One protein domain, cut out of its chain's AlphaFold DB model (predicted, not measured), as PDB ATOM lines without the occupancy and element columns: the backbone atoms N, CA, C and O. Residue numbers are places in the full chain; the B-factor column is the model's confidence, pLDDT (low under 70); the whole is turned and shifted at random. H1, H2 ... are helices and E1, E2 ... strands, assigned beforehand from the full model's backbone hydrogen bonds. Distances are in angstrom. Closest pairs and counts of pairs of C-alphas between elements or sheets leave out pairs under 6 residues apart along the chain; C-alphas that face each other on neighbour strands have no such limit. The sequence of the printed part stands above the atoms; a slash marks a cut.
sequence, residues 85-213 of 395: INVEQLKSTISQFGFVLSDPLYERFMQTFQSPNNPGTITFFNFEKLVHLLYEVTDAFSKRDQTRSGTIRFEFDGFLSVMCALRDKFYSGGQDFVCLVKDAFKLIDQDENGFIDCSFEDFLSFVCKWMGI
ATOM      1  N   ILE A  85     467.316 299.045 259.338       93.88
ATOM      2  CA  ILE A  85     465.907 299.313 259.626       93.88
ATOM      3  C   ILE A  85     465.596 298.830 261.048       93.88
ATOM      4  O   ILE A  85     465.817 297.662 261.370       93.88
ATOM      5  N   ASN A  86     465.096 299.715 261.910       95.62
ATOM      6  CA  ASN A  86     464.603 299.341 263.241       95.62
ATOM      7  C   ASN A  86     463.139 298.855 263.193       95.62
ATOM      8  O   ASN A  86     462.471 298.955 262.165       95.62
ATOM      9  N   VAL A  87     462.621 298.336 264.310       95.81
ATOM     10  CA  VAL A  87     461.266 297.756 264.368       95.81
ATOM     11  C   VAL A  87     460.154 298.758 264.014       95.81
ATOM     12  O   VAL A  87     459.215 298.396 263.314       95.81
ATOM     13  N   GLU A  88     460.266 300.024 264.421       95.75
ATOM     14  CA  GLU A  88     459.250 301.051 264.135       95.75
ATOM     15  C   GLU A  88     459.236 301.437 262.651       95.75
ATOM     16  O   GLU A  88     458.178 301.566 262.030       95.75
ATOM     17  N   GLN A  89     460.422 301.556 262.048       94.75
ATOM     18  CA  GLN A  89     460.566 301.752 260.608       94.75
ATOM     19  C   GLN A  89     460.018 300.549 259.841       94.75
ATOM     20  O   GLN A  89     459.299 300.733 258.864       94.75
ATOM     21  N   LEU A  90     460.299 299.328 260.302       95.38
ATOM     22  CA  LEU A  90     459.774 298.108 259.698       95.38
ATOM     23  C   LEU A  90     458.239 298.094 259.705       95.38
ATOM     24  O   LEU A  90     457.635 297.873 258.655       95.38
ATOM     25  N   LYS A  91     457.615 298.384 260.857       96.19
ATOM     26  CA  LYS A  91     456.153 298.484 261.006       96.19
ATOM     27  C   LYS A  91     455.551 299.493 260.041       96.19
ATOM     28  O   LYS A  91     454.596 299.178 259.328       96.19
ATOM     29  N   SER A  92     456.129 300.693 259.990       94.75
ATOM     30  CA  SER A  92     455.677 301.762 259.098       94.75
ATOM     31  C   SER A  92     455.766 301.344 257.628       94.75
ATOM     32  O   SER A  92     454.785 301.451 256.894       94.75
ATOM     33  N   THR A  93     456.905 300.792 257.203       93.06
ATOM     34  CA  THR A  93     457.138 300.404 255.806       93.06
ATOM     35  C   THR A  93     456.261 299.229 255.371       93.06
ATOM     36  O   THR A  93     455.654 299.276 254.302       93.06
ATOM     37  N   ILE A  94     456.127 298.188 256.199       94.38
ATOM     38  CA  ILE A  94     455.259 297.034 255.906       94.38
ATOM     39  C   ILE A  94     453.783 297.459 255.837       94.38
ATOM     40  O   ILE A  94     453.070 297.055 254.915       94.38
ATOM     41  N   SER A  95     453.351 298.363 256.720       94.62
ATOM     42  CA  SER A  95     451.998 298.934 256.672       94.62
ATOM     43  C   SER A  95     451.739 299.719 255.382       94.62
ATOM     44  O   SER A  95     450.641 299.660 254.830       94.62
ATOM     45  N   GLN A  96     452.746 300.415 254.844       90.44
ATOM     46  CA  GLN A  96     452.634 301.119 253.558       90.44
ATOM     47  C   GLN A  96     452.477 300.170 252.363       90.44
ATOM     48  O   GLN A  96     451.847 300.548 251.374       90.44
ATOM     49  N   PHE A  97     452.994 298.942 252.455       86.69
ATOM     50  CA  PHE A  97     452.735 297.887 251.470       86.69
ATOM     51  C   PHE A  97     451.328 297.277 251.584       86.69
ATOM     52  O   PHE A  97     450.944 296.476 250.735       86.69
ATOM     53  N   GLY A  98     450.538 297.678 252.584       91.81
ATOM     54  CA  GLY A  98     449.173 297.199 252.795       91.81
ATOM     55  C   GLY A  98     449.070 295.986 253.720       91.81
ATOM     56  O   GLY A  98     447.978 295.445 253.875       91.81
ATOM     57  N   PHE A  99     450.169 295.573 254.353       92.50
ATOM     58  CA  PHE A  99     450.156 294.509 255.351       92.50
ATOM     59  C   PHE A  99     449.882 295.091 256.737       92.50
ATOM     60  O   PHE A  99     450.639 295.920 257.235       92.50
ATOM     61  N   VAL A 100     448.812 294.631 257.380       93.56
ATOM     62  CA  VAL A 100     448.521 294.936 258.783       93.56
ATOM     63  C   VAL A 100     448.811 293.673 259.575       93.56
ATOM     64  O   VAL A 100     448.103 292.685 259.420       93.56
ATOM     65  N   LEU A 101     449.887 293.703 260.355       94.69
ATOM     66  CA  LEU A 101     450.398 292.554 261.099       94.69
ATOM     67  C   LEU A 101     450.428 292.865 262.596       94.69
ATOM     68  O   LEU A 101     450.598 294.023 262.988       94.69
ATOM     69  N   SER A 102     450.314 291.836 263.425       96.06
ATOM     70  CA  SER A 102     450.458 291.948 264.873       96.06
ATOM     71  C   SER A 102     451.902 292.228 265.319       96.06
ATOM     72  O   SER A 102     452.880 291.812 264.691       96.06
ATOM     73  N   ASP A 103     452.053 292.923 266.452       96.12
ATOM     74  CA  ASP A 103     453.359 293.244 267.050       96.12
ATOM     75  C   ASP A 103     454.270 292.018 267.277       96.12
ATOM     76  O   ASP A 103     455.450 292.096 266.916       96.12
ATOM     77  N   PRO A 104     453.772 290.862 267.770       94.81
ATOM     78  CA  PRO A 104     454.597 289.665 267.931       94.81
ATOM     79  C   PRO A 104     455.197 289.157 266.616       94.81
ATOM     80  O   PRO A 104     456.272 288.555 266.609       94.81
ATOM     81  N   LEU A 105     454.522 289.382 265.487       93.75
ATOM     82  CA  LEU A 105     455.028 288.966 264.186       93.75
ATOM     83  C   LEU A 105     456.184 289.861 263.727       93.75
ATOM     84  O   LEU A 105     457.186 289.353 263.221       93.75
ATOM     85  N   TYR A 106     456.104 291.168 263.991       95.62
ATOM     86  CA  TYR A 106     457.230 292.076 263.774       95.62
ATOM     87  C   TYR A 106     458.441 291.690 264.625       95.62
ATOM     88  O   TYR A 106     459.553 291.654 264.106       95.62
ATOM     89  N   GLU A 107     458.248 291.332 265.896       93.44
ATOM     90  CA  GLU A 107     459.337 290.834 266.746       93.44
ATOM     91  C   GLU A 107     459.985 289.570 266.166       93.44
ATOM     92  O   GLU A 107     461.213 289.460 266.138       93.44
ATOM     93  N   ARG A 108     459.184 288.643 265.626       92.50
ATOM     94  CA  ARG A 108     459.705 287.458 264.931       92.50
ATOM     95  C   ARG A 108     460.472 287.812 263.666       92.50
ATOM     96  O   ARG A 108     461.507 287.197 263.413       92.50
ATOM     97  N   PHE A 109     460.022 288.791 262.884       94.38
ATOM     98  CA  PHE A 109     460.791 289.268 261.733       94.38
ATOM     99  C   PHE A 109     462.127 289.851 262.169       94.38
ATOM    100  O   PHE A 109     463.148 289.504 261.581       94.38
ATOM    101  N   MET A 110     462.144 290.655 263.233       94.56
ATOM    102  CA  MET A 110     463.387 291.177 263.793       94.56
ATOM    103  C   MET A 110     464.314 290.034 264.212       94.56
ATOM    104  O   MET A 110     465.477 290.052 263.844       94.56
ATOM    105  N   GLN A 111     463.819 289.000 264.892       93.19
ATOM    106  CA  GLN A 111     464.639 287.848 265.296       93.19
ATOM    107  C   GLN A 111     465.151 287.018 264.109       93.19
ATOM    108  O   GLN A 111     466.292 286.562 264.124       93.19
ATOM    109  N   THR A 112     464.320 286.828 263.082       91.06
ATOM    110  CA  THR A 112     464.627 285.971 261.922       91.06
ATOM    111  C   THR A 112     465.576 286.658 260.940       91.06
ATOM    112  O   THR A 112     466.454 286.019 260.366       91.06
ATOM    113  N   PHE A 113     465.414 287.967 260.752       92.50
ATOM    114  CA  PHE A 113     466.110 288.757 259.735       92.50
ATOM    115  C   PHE A 113     467.102 289.771 260.325       92.50
ATOM    116  O   PHE A 113     467.612 290.623 259.588       92.50
ATOM    117  N   GLN A 114     467.395 289.705 261.631       93.69
ATOM    118  CA  GLN A 114     468.325 290.635 262.276       93.69
ATOM    119  C   GLN A 114     469.696 290.654 261.603       93.69
ATOM    120  O   GLN A 114     470.229 289.641 261.147       93.69
ATOM    121  N   SER A 115     470.292 291.842 261.595       91.44
ATOM    122  CA  SER A 115     471.684 292.038 261.236       91.44
ATOM    123  C   SER A 115     472.588 291.322 262.245       91.44
ATOM    124  O   SER A 115     472.453 291.564 263.448       91.44
ATOM    125  N   PRO A 116     473.563 290.508 261.796       88.88
ATOM    126  CA  PRO A 116     474.510 289.856 262.701       88.88
ATOM    127  C   PRO A 116     475.388 290.870 263.449       88.88
ATOM    128  O   PRO A 116     475.836 290.600 264.559       88.88
ATOM    129  N   ASN A 117     475.608 292.049 262.859       91.25
ATOM    130  CA  ASN A 117     476.475 293.086 263.418       91.25
ATOM    131  C   ASN A 117     475.723 294.094 264.299       91.25
ATOM    132  O   ASN A 117     476.359 294.855 265.021       91.25
ATOM    133  N   ASN A 118     474.391 294.149 264.211       91.38
ATOM    134  CA  ASN A 118     473.586 295.136 264.928       91.38
ATOM    135  C   ASN A 118     472.237 294.532 265.363       91.38
ATOM    136  O   ASN A 118     471.238 294.680 264.645       91.38
ATOM    137  N   PRO A 119     472.206 293.822 266.509       92.81
ATOM    138  CA  PRO A 119     470.994 293.211 267.044       92.81
ATOM    139  C   PRO A 119     469.854 294.222 267.187       92.81
ATOM    140  O   PRO A 119     470.067 295.370 267.569       92.81
ATOM    141  N   GLY A 120     468.627 293.794 266.887       93.50
ATOM    142  CA  GLY A 120     467.460 294.684 266.916       93.50
ATOM    143  C   GLY A 120     467.332 295.602 265.696       93.50
ATOM    144  O   GLY A 120     466.494 296.503 265.697       93.50
ATOM    145  N   THR A 121     468.113 295.364 264.638       95.81
ATOM    146  CA  THR A 121     467.955 296.029 263.338       95.81
ATOM    147  C   THR A 121     468.017 295.023 262.186       95.81
ATOM    148  O   THR A 121     468.612 293.958 262.329       95.81
ATOM    149  N   ILE A 122     467.416 295.345 261.041       94.19
ATOM    150  CA  ILE A 122     467.426 294.536 259.814       94.19
ATOM    151  C   ILE A 122     468.221 295.294 258.741       94.19
ATOM    152  O   ILE A 122     468.012 296.488 258.544       94.19
ATOM    153  N   THR A 123     469.149 294.637 258.045       92.38
ATOM    154  CA  THR A 123     469.847 295.257 256.902       92.38
ATOM    155  C   THR A 123     468.902 295.403 255.709       92.38
ATOM    156  O   THR A 123     467.951 294.635 255.582       92.38
ATOM    157  N   PHE A 124     469.173 296.328 254.784       88.31
ATOM    158  CA  PHE A 124     468.339 296.480 253.585       88.31
ATOM    159  C   PHE A 124     468.151 295.160 252.808       88.31
ATOM    160  O   PHE A 124     467.032 294.812 252.441       88.31
ATOM    161  N   PHE A 125     469.214 294.362 252.656       88.38
ATOM    162  CA  PHE A 125     469.150 293.054 251.994       88.38
ATOM    163  C   PHE A 125     468.241 292.046 252.718       88.38
ATOM    164  O   PHE A 125     467.472 291.319 252.091       88.38
ATOM    165  N   ASN A 126     468.291 292.000 254.053       91.44
ATOM    166  CA  ASN A 126     467.403 291.133 254.825       91.44
ATOM    167  C   ASN A 126     465.948 291.627 254.794       91.44
ATOM    168  O   ASN A 126     465.026 290.815 254.801       91.44
ATOM    169  N   PHE A 127     465.736 292.941 254.710       93.06
ATOM    170  CA  PHE A 127     464.411 293.523 254.522       93.06
ATOM    171  C   PHE A 127     463.823 293.176 253.148       93.06
ATOM    172  O   PHE A 127     462.664 292.782 253.071       93.06
ATOM    173  N   GLU A 128     464.620 293.236 252.081       88.56
ATOM    174  CA  GLU A 128     464.199 292.806 250.743       88.56
ATOM    175  C   GLU A 128     463.754 291.334 250.741       88.56
ATOM    176  O   GLU A 128     462.673 291.010 250.245       88.56
ATOM    177  N   LYS A 129     464.530 290.451 251.385       90.19
ATOM    178  CA  LYS A 129     464.157 289.038 251.568       90.19
ATOM    179  C   LYS A 129     462.836 288.872 252.313       90.19
ATOM    180  O   LYS A 129     462.016 288.051 251.911       90.19
ATOM    181  N   LEU A 130     462.624 289.639 253.382       92.88
ATOM    182  CA  LEU A 130     461.374 289.631 254.139       92.88
ATOM    183  C   LEU A 130     460.188 290.087 253.277       92.88
ATOM    184  O   LEU A 130     459.136 289.457 253.307       92.88
ATOM    185  N   VAL A 131     460.342 291.145 252.479       92.25
ATOM    186  CA  VAL A 131     459.283 291.611 251.571       92.25
ATOM    187  C   VAL A 131     458.970 290.556 250.509       92.25
ATOM    188  O   VAL A 131     457.801 290.271 250.257       92.25
ATOM    189  N   HIS A 132     459.992 289.926 249.924       89.25
ATOM    190  CA  HIS A 132     459.794 288.835 248.970       89.25
ATOM    191  C   HIS A 132     459.065 287.646 249.617       89.25
ATOM    192  O   HIS A 132     458.107 287.130 249.044       89.25
ATOM    193  N   LEU A 133     459.444 287.274 250.846       92.06
ATOM    194  CA  LEU A 133     458.733 286.267 251.634       92.06
ATOM    195  C   LEU A 133     457.262 286.624 251.815       92.06
ATOM    196  O   LEU A 133     456.405 285.777 251.589       92.06
ATOM    197  N   LEU A 134     456.962 287.860 252.222       94.00
ATOM    198  CA  LEU A 134     455.588 288.298 252.451       94.00
ATOM    199  C   LEU A 134     454.731 288.115 251.200       94.00
ATOM    200  O   LEU A 134     453.629 287.580 251.307       94.00
ATOM    201  N   TYR A 135     455.231 288.491 250.021       93.00
ATOM    202  CA  TYR A 135     454.502 288.287 248.768       93.00
ATOM    203  C   TYR A 135     454.277 286.808 248.454       93.00
ATOM    204  O   TYR A 135     453.160 286.425 248.121       93.00
ATOM    205  N   GLU A 136     455.305 285.976 248.607       93.00
ATOM    206  CA  GLU A 136     455.224 284.541 248.321       93.00
ATOM    207  C   GLU A 136     454.285 283.799 249.278       93.00
ATOM    208  O   GLU A 136     453.452 282.997 248.855       93.00
ATOM    209  N   VAL A 137     454.356 284.112 250.574       93.56
ATOM    210  CA  VAL A 137     453.454 283.557 251.591       93.56
ATOM    211  C   VAL A 137     452.023 284.043 251.362       93.56
ATOM    212  O   VAL A 137     451.092 283.249 251.474       93.56
ATOM    213  N   THR A 138     451.830 285.311 250.990       95.00
ATOM    214  CA  THR A 138     450.501 285.867 250.677       95.00
ATOM    215  C   THR A 138     449.890 285.215 249.446       95.00
ATOM    216  O   THR A 138     448.721 284.832 249.473       95.00
ATOM    217  N   ASP A 139     450.669 285.036 248.381       93.94
ATOM    218  CA  ASP A 139     450.224 284.349 247.171       93.94
ATOM    219  C   ASP A 139     449.849 282.890 247.480       93.94
ATOM    220  O   ASP A 139     448.734 282.458 247.174       93.94
ATOM    221  N   ALA A 140     450.720 282.159 248.185       93.56
ATOM    222  CA  ALA A 140     450.462 280.782 248.600       93.56
ATOM    223  C   ALA A 140     449.211 280.652 249.486       93.56
ATOM    224  O   ALA A 140     448.389 279.760 249.256       93.56
ATOM    225  N   PHE A 141     449.038 281.554 250.457       94.81
ATOM    226  CA  PHE A 141     447.866 281.593 251.330       94.81
ATOM    227  C   PHE A 141     446.594 281.885 250.529       94.81
ATOM    228  O   PHE A 141     445.615 281.151 250.634       94.81
ATOM    229  N   SER A 142     446.617 282.901 249.660       95.06
ATOM    230  CA  SER A 142     445.447 283.321 248.875       95.06
ATOM    231  C   SER A 142     444.937 282.241 247.915       95.06
ATOM    232  O   SER A 142     443.730 282.114 247.711       95.06
ATOM    233  N   LYS A 143     445.833 281.410 247.366       94.56
ATOM    234  CA  LYS A 143     445.467 280.261 246.520       94.56
ATOM    235  C   LYS A 143     444.707 279.179 247.288       94.56
ATOM    236  O   LYS A 143     443.966 278.405 246.679       94.56
ATOM    237  N   ARG A 144     444.905 279.099 248.606       95.06
ATOM    238  CA  ARG A 144     444.232 278.141 249.493       95.06
ATOM    239  C   ARG A 144     442.996 278.743 250.164       95.06
ATOM    240  O   ARG A 144     442.010 278.031 250.316       95.06
ATOM    241  N   ASP A 145     443.002 280.037 250.474       96.06
ATOM    242  CA  ASP A 145     441.859 280.768 251.041       96.06
ATOM    243  C   ASP A 145     440.828 281.157 249.968       96.06
ATOM    244  O   ASP A 145     440.528 282.330 249.734       96.06
ATOM    245  N   GLN A 146     440.278 280.158 249.275       94.50
ATOM    246  CA  GLN A 146     439.321 280.385 248.184       94.50
ATOM    247  C   GLN A 146     438.047 281.097 248.664       94.50
ATOM    248  O   GLN A 146     437.432 281.856 247.915       94.50
ATOM    249  N   THR A 147     437.673 280.874 249.923       95.94
ATOM    250  CA  THR A 147     436.523 281.492 250.590       95.94
ATOM    251  C   THR A 147     436.803 282.904 251.097       95.94
ATOM    252  O   THR A 147     435.856 283.592 251.476       95.94
ATOM    253  N   ARG A 148     438.066 283.359 251.075       93.69
ATOM    254  CA  ARG A 148     438.516 284.644 251.637       93.69
ATOM    255  C   ARG A 148     438.110 284.813 253.102       93.69
ATOM    256  O   ARG A 148     437.721 285.902 253.525       93.69
ATOM    257  N   SER A 149     438.151 283.721 253.858       95.81
ATOM    258  CA  SER A 149     437.814 283.702 255.282       95.81
ATOM    259  C   SER A 149     438.908 284.320 256.150       95.81
ATOM    260  O   SER A 149     438.642 284.637 257.305       95.81
ATOM    261  N   GLY A 150     440.129 284.470 255.626       94.19
ATOM    262  CA  GLY A 150     441.313 284.821 256.415       94.19
ATOM    263  C   GLY A 150     441.879 283.647 257.222       94.19
ATOM    264  O   GLY A 150     442.888 283.808 257.909       94.19
ATOM    265  N   THR A 151     441.263 282.472 257.095       96.25
ATOM    266  CA  THR A 151     441.664 281.209 257.714       96.25
ATOM    267  C   THR A 151     441.678 280.140 256.637       96.25
ATOM    268  O   THR A 151     440.749 280.071 255.828       96.25
ATOM    269  N   ILE A 152     442.711 279.304 256.641       95.62
ATOM    270  CA  ILE A 152     442.826 278.145 255.760       95.62
ATOM    271  C   ILE A 152     442.964 276.873 256.574       95.62
ATOM    272  O   ILE A 152     443.554 276.872 257.651       95.62
ATOM    273  N   ARG A 153     442.427 275.791 256.016       96.12
ATOM    274  CA  ARG A 153     442.573 274.440 256.542       96.12
ATOM    275  C   ARG A 153     443.577 273.680 255.694       96.12
ATOM    276  O   ARG A 153     443.387 273.537 254.485       96.12
ATOM    277  N   PHE A 154     444.637 273.191 256.315       96.00
ATOM    278  CA  PHE A 154     445.640 272.360 255.667       96.00
ATOM    279  C   PHE A 154     445.514 270.907 256.093       96.00
ATOM    280  O   PHE A 154     445.615 270.605 257.272       96.00
ATOM    281  N   GLU A 155     445.419 270.007 255.122       96.62
ATOM    282  CA  GLU A 155     445.850 268.615 255.295       96.62
ATOM    283  C   GLU A 155     447.382 268.528 255.229       96.62
ATOM    284  O   GLU A 155     448.027 269.395 254.625       96.62
ATOM    285  N   PHE A 156     447.969 267.463 255.786       95.06
ATOM    286  CA  PHE A 156     449.424 267.261 255.810       95.06
ATOM    287  C   PHE A 156     450.084 267.409 254.431       95.06
ATOM    288  O   PHE A 156     451.024 268.190 254.276       95.06
ATOM    289  N   ASP A 157     449.563 266.730 253.408       95.50
ATOM    290  CA  ASP A 157     450.118 266.791 252.049       95.50
ATOM    291  C   ASP A 157     449.975 268.192 251.441       95.50
ATOM    292  O   ASP A 157     450.876 268.707 250.770       95.50
ATOM    293  N   GLY A 158     448.848 268.849 251.729       94.62
ATOM    294  CA  GLY A 158     448.584 270.218 251.316       94.62
ATOM    295  C   GLY A 158     449.591 271.200 251.911       94.62
ATOM    296  O   GLY A 158     450.094 272.056 251.181       94.62
ATOM    297  N   PHE A 159     449.894 271.051 253.198       94.38
ATOM    298  CA  PHE A 159     450.885 271.840 253.920       94.38
ATOM    299  C   PHE A 159     452.302 271.581 253.411       94.38
ATOM    300  O   PHE A 159     453.020 272.524 253.077       94.38
ATOM    301  N   LEU A 160     452.686 270.307 253.282       93.50
ATOM    302  CA  LEU A 160     454.001 269.900 252.793       93.50
ATOM    303  C   LEU A 160     454.269 270.458 251.393       93.50
ATOM    304  O   LEU A 160     455.343 270.998 251.149       93.50
ATOM    305  N   SER A 161     453.278 270.400 250.499       94.12
ATOM    306  CA  SER A 161     453.375 270.967 249.152       94.12
ATOM    307  C   SER A 161     453.679 272.470 249.166       94.12
ATOM    308  O   SER A 161     454.565 272.920 248.438       94.12
ATOM    309  N   VAL A 162     452.996 273.248 250.017       93.44
ATOM    310  CA  VAL A 162     453.248 274.694 250.129       93.44
ATOM    311  C   VAL A 162     454.625 274.966 250.727       93.44
ATOM    312  O   VAL A 162     455.362 275.807 250.213       93.44
ATOM    313  N   MET A 163     455.008 274.224 251.765       92.38
ATOM    314  CA  MET A 163     456.315 274.390 252.394       92.38
ATOM    315  C   MET A 163     457.459 274.018 251.448       92.38
ATOM    316  O   MET A 163     458.464 274.722 251.438       92.38
ATOM    317  N   CYS A 164     457.318 272.975 250.621       89.69
ATOM    318  CA  CYS A 164     458.281 272.650 249.562       89.69
ATOM    319  C   CYS A 164     458.427 273.812 248.570       89.69
ATOM    320  O   CYS A 164     459.541 274.235 248.277       89.69
ATOM    321  N   ALA A 165     457.306 274.368 248.097       90.75
ATOM    322  CA  ALA A 165     457.325 275.468 247.136       90.75
ATOM    323  C   ALA A 165     457.987 276.736 247.705       90.75
ATOM    324  O   ALA A 165     458.714 277.426 246.993       90.75
ATOM    325  N   LEU A 166     457.763 277.035 248.989       90.38
ATOM    326  CA  LEU A 166     458.444 278.131 249.680       90.38
ATOM    327  C   LEU A 166     459.928 277.811 249.904       90.38
ATOM    328  O   LEU A 166     460.786 278.665 249.687       90.38
ATOM    329  N   ARG A 167     460.258 276.574 250.285       87.75
ATOM    330  CA  ARG A 167     461.643 276.136 250.482       87.75
ATOM    331  C   ARG A 167     462.474 276.348 249.226       87.75
ATOM    332  O   ARG A 167     463.525 276.965 249.328       87.75
ATOM    333  N   ASP A 168     461.998 275.910 248.067       85.00
ATOM    334  CA  ASP A 168     462.754 276.013 246.813       85.00
ATOM    335  C   ASP A 168     463.100 277.469 246.446       85.00
ATOM    336  O   ASP A 168     464.078 277.718 245.739       85.00
ATOM    337  N   LYS A 169     462.340 278.444 246.965       85.00
ATOM    338  CA  LYS A 169     462.577 279.882 246.766       85.00
ATOM    339  C   LYS A 169     463.513 280.500 247.805       85.00
ATOM    340  O   LYS A 169     464.303 281.376 247.461       85.00
ATOM    341  N   PHE A 170     463.426 280.071 249.064       82.25
ATOM    342  CA  PHE A 170     464.101 280.743 250.183       82.25
ATOM    343  C   PHE A 170     465.245 279.944 250.816       82.25
ATOM    344  O   PHE A 170     466.032 280.516 251.571       82.25
ATOM    345  N   TYR A 171     465.364 278.645 250.535       81.00
ATOM    346  CA  TYR A 171     466.255 277.746 251.263       81.00
ATOM    347  C   TYR A 171     466.962 276.741 250.351       81.00
ATOM    348  O   TYR A 171     466.346 275.886 249.723       81.00
ATOM    349  N   SER A 172     468.292 276.785 250.341       70.69
ATOM    350  CA  SER A 172     469.143 275.969 249.465       70.69
ATOM    351  C   SER A 172     469.765 274.728 250.139       70.69
ATOM    352  O   SER A 172     470.666 274.119 249.566       70.69
ATOM    353  N   GLY A 173     469.312 274.315 251.335       63.62
ATOM    354  CA  GLY A 173     469.983 273.268 252.132       63.62
ATOM    355  C   GLY A 173     469.104 272.149 252.721       63.62
ATOM    356  O   GLY A 173     467.905 272.325 252.935       63.62
ATOM    357  N   GLY A 174     469.739 270.999 253.006       66.44
ATOM    358  CA  GLY A 174     469.295 269.935 253.930       66.44
ATOM    359  C   GLY A 174     468.568 268.722 253.318       66.44
ATOM    360  O   GLY A 174     467.549 268.880 252.651       66.44
ATOM    361  N   GLN A 175     469.045 267.497 253.593       65.81
ATOM    362  CA  GLN A 175     468.359 266.253 253.189       65.81
ATOM    363  C   GLN A 175     467.118 265.915 254.044       65.81
ATOM    364  O   GLN A 175     466.275 265.152 253.589       65.81
ATOM    365  N   ASP A 176     466.914 266.562 255.197       84.56
ATOM    366  CA  ASP A 176     465.838 266.220 256.150       84.56
ATOM    367  C   ASP A 176     464.660 267.209 256.186       84.56
ATOM    368  O   ASP A 176     463.956 267.336 257.191       84.56
ATOM    369  N   PHE A 177     464.404 267.925 255.089       85.06
ATOM    370  CA  PHE A 177     463.315 268.909 255.030       85.06
ATOM    371  C   PHE A 177     461.942 268.302 255.365       85.06
ATOM    372  O   PHE A 177     461.177 268.877 256.135       85.06
ATOM    373  N   VAL A 178     461.645 267.118 254.825       86.94
ATOM    374  CA  VAL A 178     460.354 266.449 255.041       86.94
ATOM    375  C   VAL A 178     460.164 266.079 256.515       86.94
ATOM    376  O   VAL A 178     459.069 266.247 257.046       86.94
ATOM    377  N   CYS A 179     461.224 265.634 257.194       88.38
ATOM    378  CA  CYS A 179     461.188 265.313 258.621       88.38
ATOM    379  C   CYS A 179     460.892 266.563 259.461       88.38
ATOM    380  O   CYS A 179     459.983 266.543 260.285       88.38
ATOM    381  N   LEU A 180     461.572 267.679 259.173       87.12
ATOM    382  CA  LEU A 180     461.337 268.959 259.852       87.12
ATOM    383  C   LEU A 180     459.904 269.467 259.661       87.12
ATOM    384  O   LEU A 180     459.277 269.904 260.624       87.12
ATOM    385  N   VAL A 181     459.368 269.396 258.437       89.81
ATOM    386  CA  VAL A 181     457.980 269.801 258.159       89.81
ATOM    387  C   VAL A 181     456.985 268.876 258.856       89.81
ATOM    388  O   VAL A 181     455.965 269.348 259.351       89.81
ATOM    389  N   LYS A 182     457.283 267.577 258.950       91.62
ATOM    390  CA  LYS A 182     456.443 266.608 259.660       91.62
ATOM    391  C   LYS A 182     456.387 266.874 261.160       91.62
ATOM    392  O   LYS A 182     455.299 266.867 261.730       91.62
ATOM    393  N   ASP A 183     457.526 267.142 261.785       90.06
ATOM    394  CA  ASP A 183     457.585 267.465 263.213       90.06
ATOM    395  C   ASP A 183     456.913 268.811 263.504       90.06
ATOM    396  O   ASP A 183     456.182 268.953 264.483       90.06
ATOM    397  N   ALA A 184     457.091 269.781 262.607       88.25
ATOM    398  CA  ALA A 184     456.379 271.048 262.646       88.25
ATOM    399  C   ALA A 184     454.859 270.881 262.536       88.25
ATOM    400  O   ALA A 184     454.134 271.487 263.319       88.25
ATOM    401  N   PHE A 185     454.381 270.065 261.592       92.44
ATOM    402  CA  PHE A 185     452.955 269.815 261.413       92.44
ATOM    403  C   PHE A 185     452.350 269.225 262.689       92.44
ATOM    404  O   PHE A 185     451.381 269.768 263.202       92.44
ATOM    405  N   LYS A 186     452.989 268.200 263.268       92.06
ATOM    406  CA  LYS A 186     452.564 267.588 264.540       92.06
ATOM    407  C   LYS A 186     452.539 268.565 265.714       92.06
ATOM    408  O   LYS A 186     451.725 268.421 266.613       92.06
ATOM    409  N   LEU A 187     453.448 269.539 265.742       88.94
ATOM    410  CA  LEU A 187     453.473 270.545 266.804       88.94
ATOM    411  C   LEU A 187     452.271 271.503 266.725       88.94
ATOM    412  O   LEU A 187     451.884 272.089 267.738       88.94
ATOM    413  N   ILE A 188     451.727 271.704 265.522       89.06
ATOM    414  CA  ILE A 188     450.612 272.620 265.261       89.06
ATOM    415  C   ILE A 188     449.271 271.882 265.339       89.06
ATOM    416  O   ILE A 188     448.334 272.413 265.927       89.06
ATOM    417  N   ASP A 189     449.201 270.669 264.793       94.06
ATOM    418  CA  ASP A 189     448.063 269.741 264.864       94.06
ATOM    419  C   ASP A 189     447.970 269.116 266.269       94.06
ATOM    420  O   ASP A 189     448.241 267.934 266.479       94.06
ATOM    421  N   GLN A 190     447.677 269.953 267.271       90.25
ATOM    422  CA  GLN A 190     447.670 269.565 268.686       90.25
ATOM    423  C   GLN A 190     446.561 268.572 269.039       90.25
ATOM    424  O   GLN A 190     446.677 267.870 270.043       90.25
ATOM    425  N   ASP A 191     445.478 268.541 268.265       94.75
ATOM    426  CA  ASP A 191     444.373 267.602 268.440       94.75
ATOM    427  C   ASP A 191     444.531 266.328 267.596       94.75
ATOM    428  O   ASP A 191     443.659 265.460 267.650       94.75
ATOM    429  N   GLU A 192     445.655 266.192 266.879       94.94
ATOM    430  CA  GLU A 192     446.025 265.037 266.052       94.94
ATOM    431  C   GLU A 192     444.924 264.643 265.055       94.94
ATOM    432  O   GLU A 192     444.738 263.466 264.725       94.94
ATOM    433  N   ASN A 193     444.161 265.628 264.576       95.81
ATOM    434  CA  ASN A 193     443.032 265.380 263.691       95.81
ATOM    435  C   ASN A 193     443.471 265.278 262.214       95.81
ATOM    436  O   ASN A 193     442.655 264.924 261.356       95.81
ATOM    437  N   GLY A 194     444.748 265.551 261.917       95.31
ATOM    438  CA  GLY A 194     445.333 265.527 260.577       95.31
ATOM    439  C   GLY A 194     445.141 266.825 259.790       95.31
ATOM    440  O   GLY A 194     445.475 266.871 258.600       95.31
ATOM    441  N   PHE A 195     444.617 267.871 260.427       96.50
ATOM    442  CA  PHE A 195     444.325 269.166 259.835       96.50
ATOM    443  C   PHE A 195     444.860 270.312 260.691       96.50
ATOM    444  O   PHE A 195     444.743 270.333 261.907       96.50
ATOM    445  N   ILE A 196     445.371 271.338 260.022       95.50
ATOM    446  CA  ILE A 196     445.752 272.598 260.654       95.50
ATOM    447  C   ILE A 196     444.808 273.678 260.153       95.50
ATOM    448  O   ILE A 196     444.856 274.038 258.977       95.50
ATOM    449  N   ASP A 197     443.990 274.220 261.046       95.19
ATOM    450  CA  ASP A 197     443.270 275.466 260.800       95.19
ATOM    451  C   ASP A 197     444.173 276.626 261.242       95.19
ATOM    452  O   ASP A 197     444.506 276.750 262.420       95.19
ATOM    453  N   CYS A 198     444.615 277.467 260.305       94.81
ATOM    454  CA  CYS A 198     445.506 278.582 260.620       94.81
ATOM    455  C   CYS A 198     445.075 279.885 259.945       94.81
ATOM    456  O   CYS A 198     444.615 279.909 258.799       94.81
ATOM    457  N   SER A 199     445.226 280.991 260.676       96.06
ATOM    458  CA  SER A 199     445.100 282.330 260.103       96.06
ATOM    459  C   SER A 199     446.325 282.672 259.247       96.06
ATOM    460  O   SER A 199     447.360 282.002 259.312       96.06
ATOM    461  N   PHE A 200     446.242 283.750 258.462       94.81
ATOM    462  CA  PHE A 200     447.405 284.255 257.723       94.81
ATOM    463  C   PHE A 200     448.593 284.559 258.644       94.81
ATOM    464  O   PHE A 200     449.729 284.210 258.319       94.81
ATOM    465  N   GLU A 201     448.338 285.162 259.808       93.69
ATOM    466  CA  GLU A 201     449.397 285.462 260.771       93.69
ATOM    467  C   GLU A 201     450.019 284.191 261.343       93.69
ATOM    468  O   GLU A 201     451.241 284.111 261.407       93.69
ATOM    469  N   ASP A 202     449.220 283.179 261.694       92.69
ATOM    470  CA  ASP A 202     449.733 281.899 262.198       92.69
ATOM    471  C   ASP A 202     450.598 281.195 261.151       92.69
ATOM    472  O   ASP A 202     451.688 280.706 261.458       92.69
ATOM    473  N   PHE A 203     450.145 281.198 259.895       93.88
ATOM    474  CA  PHE A 203     450.880 280.613 258.781       93.88
ATOM    475  C   PHE A 203     452.209 281.339 258.524       93.88
ATOM    476  O   PHE A 203     453.261 280.710 258.424       93.88
ATOM    477  N   LEU A 204     452.200 282.670 258.486       92.81
ATOM    478  CA  LEU A 204     453.401 283.483 258.288       92.81
ATOM    479  C   LEU A 204     454.378 283.365 259.469       92.81
ATOM    480  O   LEU A 204     455.582 283.195 259.290       92.81
ATOM    481  N   SER A 205     453.844 283.374 260.686       90.25
ATOM    482  CA  SER A 205     454.558 283.140 261.941       90.25
ATOM    483  C   SER A 205     455.249 281.775 261.962       90.25
ATOM    484  O   SER A 205     456.383 281.654 262.444       90.25
ATOM    485  N   PHE A 206     454.594 280.759 261.398       89.44
ATOM    486  CA  PHE A 206     455.158 279.433 261.194       89.44
ATOM    487  C   PHE A 206     456.299 279.440 260.169       89.44
ATOM    488  O   PHE A 206     457.395 278.967 260.478       89.44
ATOM    489  N   VAL A 207     456.080 280.024 258.989       91.12
ATOM    490  CA  VAL A 207     457.100 280.116 257.933       91.12
ATOM    491  C   VAL A 207     458.350 280.845 258.439       91.12
ATOM    492  O   VAL A 207     459.467 280.384 258.206       91.12
ATOM    493  N   CYS A 208     458.198 281.929 259.205       88.44
ATOM    494  CA  CYS A 208     459.334 282.633 259.805       88.44
ATOM    495  C   CYS A 208     460.067 281.799 260.850       88.44
ATOM    496  O   CYS A 208     461.295 281.757 260.832       88.44
ATOM    497  N   LYS A 209     459.335 281.095 261.725       86.06
ATOM    498  CA  LYS A 209     459.953 280.173 262.687       86.06
ATOM    499  C   LYS A 209     460.769 279.104 261.963       86.06
ATOM    500  O   LYS A 209     461.857 278.780 262.413       86.06
ATOM    501  N   TRP A 210     460.261 278.594 260.845       84.81
ATOM    502  CA  TRP A 210     460.954 277.609 260.025       84.81
ATOM    503  C   TRP A 210     462.218 278.180 259.361       84.81
ATOM    504  O   TRP A 210     463.280 277.570 259.459       84.81
ATOM    505  N   MET A 211     462.149 279.375 258.768       82.06
ATOM    506  CA  MET A 211     463.319 280.018 258.149       82.06
ATOM    507  C   MET A 211     464.384 280.468 259.155       82.06
ATOM    508  O   MET A 211     465.562 280.531 258.813       82.06
ATOM    509  N   GLY A 212     463.971 280.789 260.383       70.44
ATOM    510  CA  GLY A 212     464.849 281.199 261.476       70.44
ATOM    511  C   GLY A 212     465.544 280.047 262.198       70.44
ATOM    512  O   GLY A 212     466.350 280.315 263.085       70.44
ATOM    513  N   ILE A 213     465.265 278.783 261.853       55.72
ATOM    514  CA  ILE A 213     466.073 277.653 262.321       55.72
ATOM    515  C   ILE A 213     467.371 277.693 261.504       55.72
ATOM    516  O   ILE A 213     467.344 277.350 260.314       55.72
TER     517      ILE A 213
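Overview. This is residues 85 to 213 of the 395 residues of the protein "Hypothetical protein" of Meloidogyne enterolobii (UniProt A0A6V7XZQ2). Two groups of parts stand at opposite ends of a long helix, H3: H1, H2 and the short strand E1 at one end, and at the other a small sheet of two strands, E2 and E3, with H4 and H5 packed by it. H6 fills the middle, running from the small sheet back to H2. The printed part has 129 residues, with six named helices and three named strands in the order H1, H2, E1, H3, E2, H4, H5, E3, H6; the class is mostly helix, and the sheet, E2 beside E3, is antiparallel. The whole is compact, with a radius of gyration of the C-alphas of 14.9 A and spans of 41 by 35 by 24 A.

Arrangement. H1, residues 87 to 96, touches H2, residues 103 to 113, and is about perpendicular to it at 73 degrees; their closest C-alphas, of Val 87 and Met 110, are 6.9 A apart. E1, residues 118 to 123, pairs with no named strand. H3, residues 124 to 144, touches H2 with residues 126 to 130 alone, at a steep tilt of 58 degrees, opposite ways; the closest C-alphas are those of Phe 113 and Asn 126, 5.6 A apart. E2, residues 151 to 155, is the antiparallel neighbour of E3, residues 195 to 199; N 152 and O 198, 2.9 A apart, and N 154 and O 196, 2.8 A apart, are within hydrogen-bond range. H4, residues 156 to 170, touches H3 at a shallow tilt of 28 degrees, opposite ways, with the closest C-alphas, of Ala 140 and Val 162, 6.9 A apart. H5, residues 177 to 188, touches H4 at a steep tilt of 54 degrees; the closest C-alphas, of Leu 160 and Val 181, are 6.7 A apart. H6, residues 200 to 211, touches H2 at a shallow tilt of 23 degrees, the same way, with the C-alphas of Leu 105 and Ser 205 closest at 6.3 A. H6 also touches H3 at a steep tilt of 50 degrees, the closest C-alphas being those of Val 137 and Leu 204, 6.7 A apart. H4 and H6 are near each other, as are H5 and H6, while H1 is apart from H6. Every O i to N i+4 pair is within hydrogen-bond range in H1, H2, H5 and H6; in H3 it is 16 of 17 and in H4 10 of 11.

Along the chain. H1 begins at C-alpha 87, (461.266, 297.756, 264.368), and is 14.2 A long; H2 is 15.4 A and E1 8.9 A. H3, 30.6 A, ends at C-alpha 144, (444.232, 278.141, 249.493). E2 is 13.5 A, H4 20.7 A, H5 16.7 A and E3 13.2 A. H6, 16.5 A, ends at C-alpha 211, (463.319, 280.018, 258.149).

Size, cuts and confidence. The two C-alphas farthest apart, of Asn 117 and Thr 147, are 43.5 A apart. The printed part has no cut and no long link. The mean pLDDT of the printed part is 91.1; residues 173 to 175 and residue 213 are under 70.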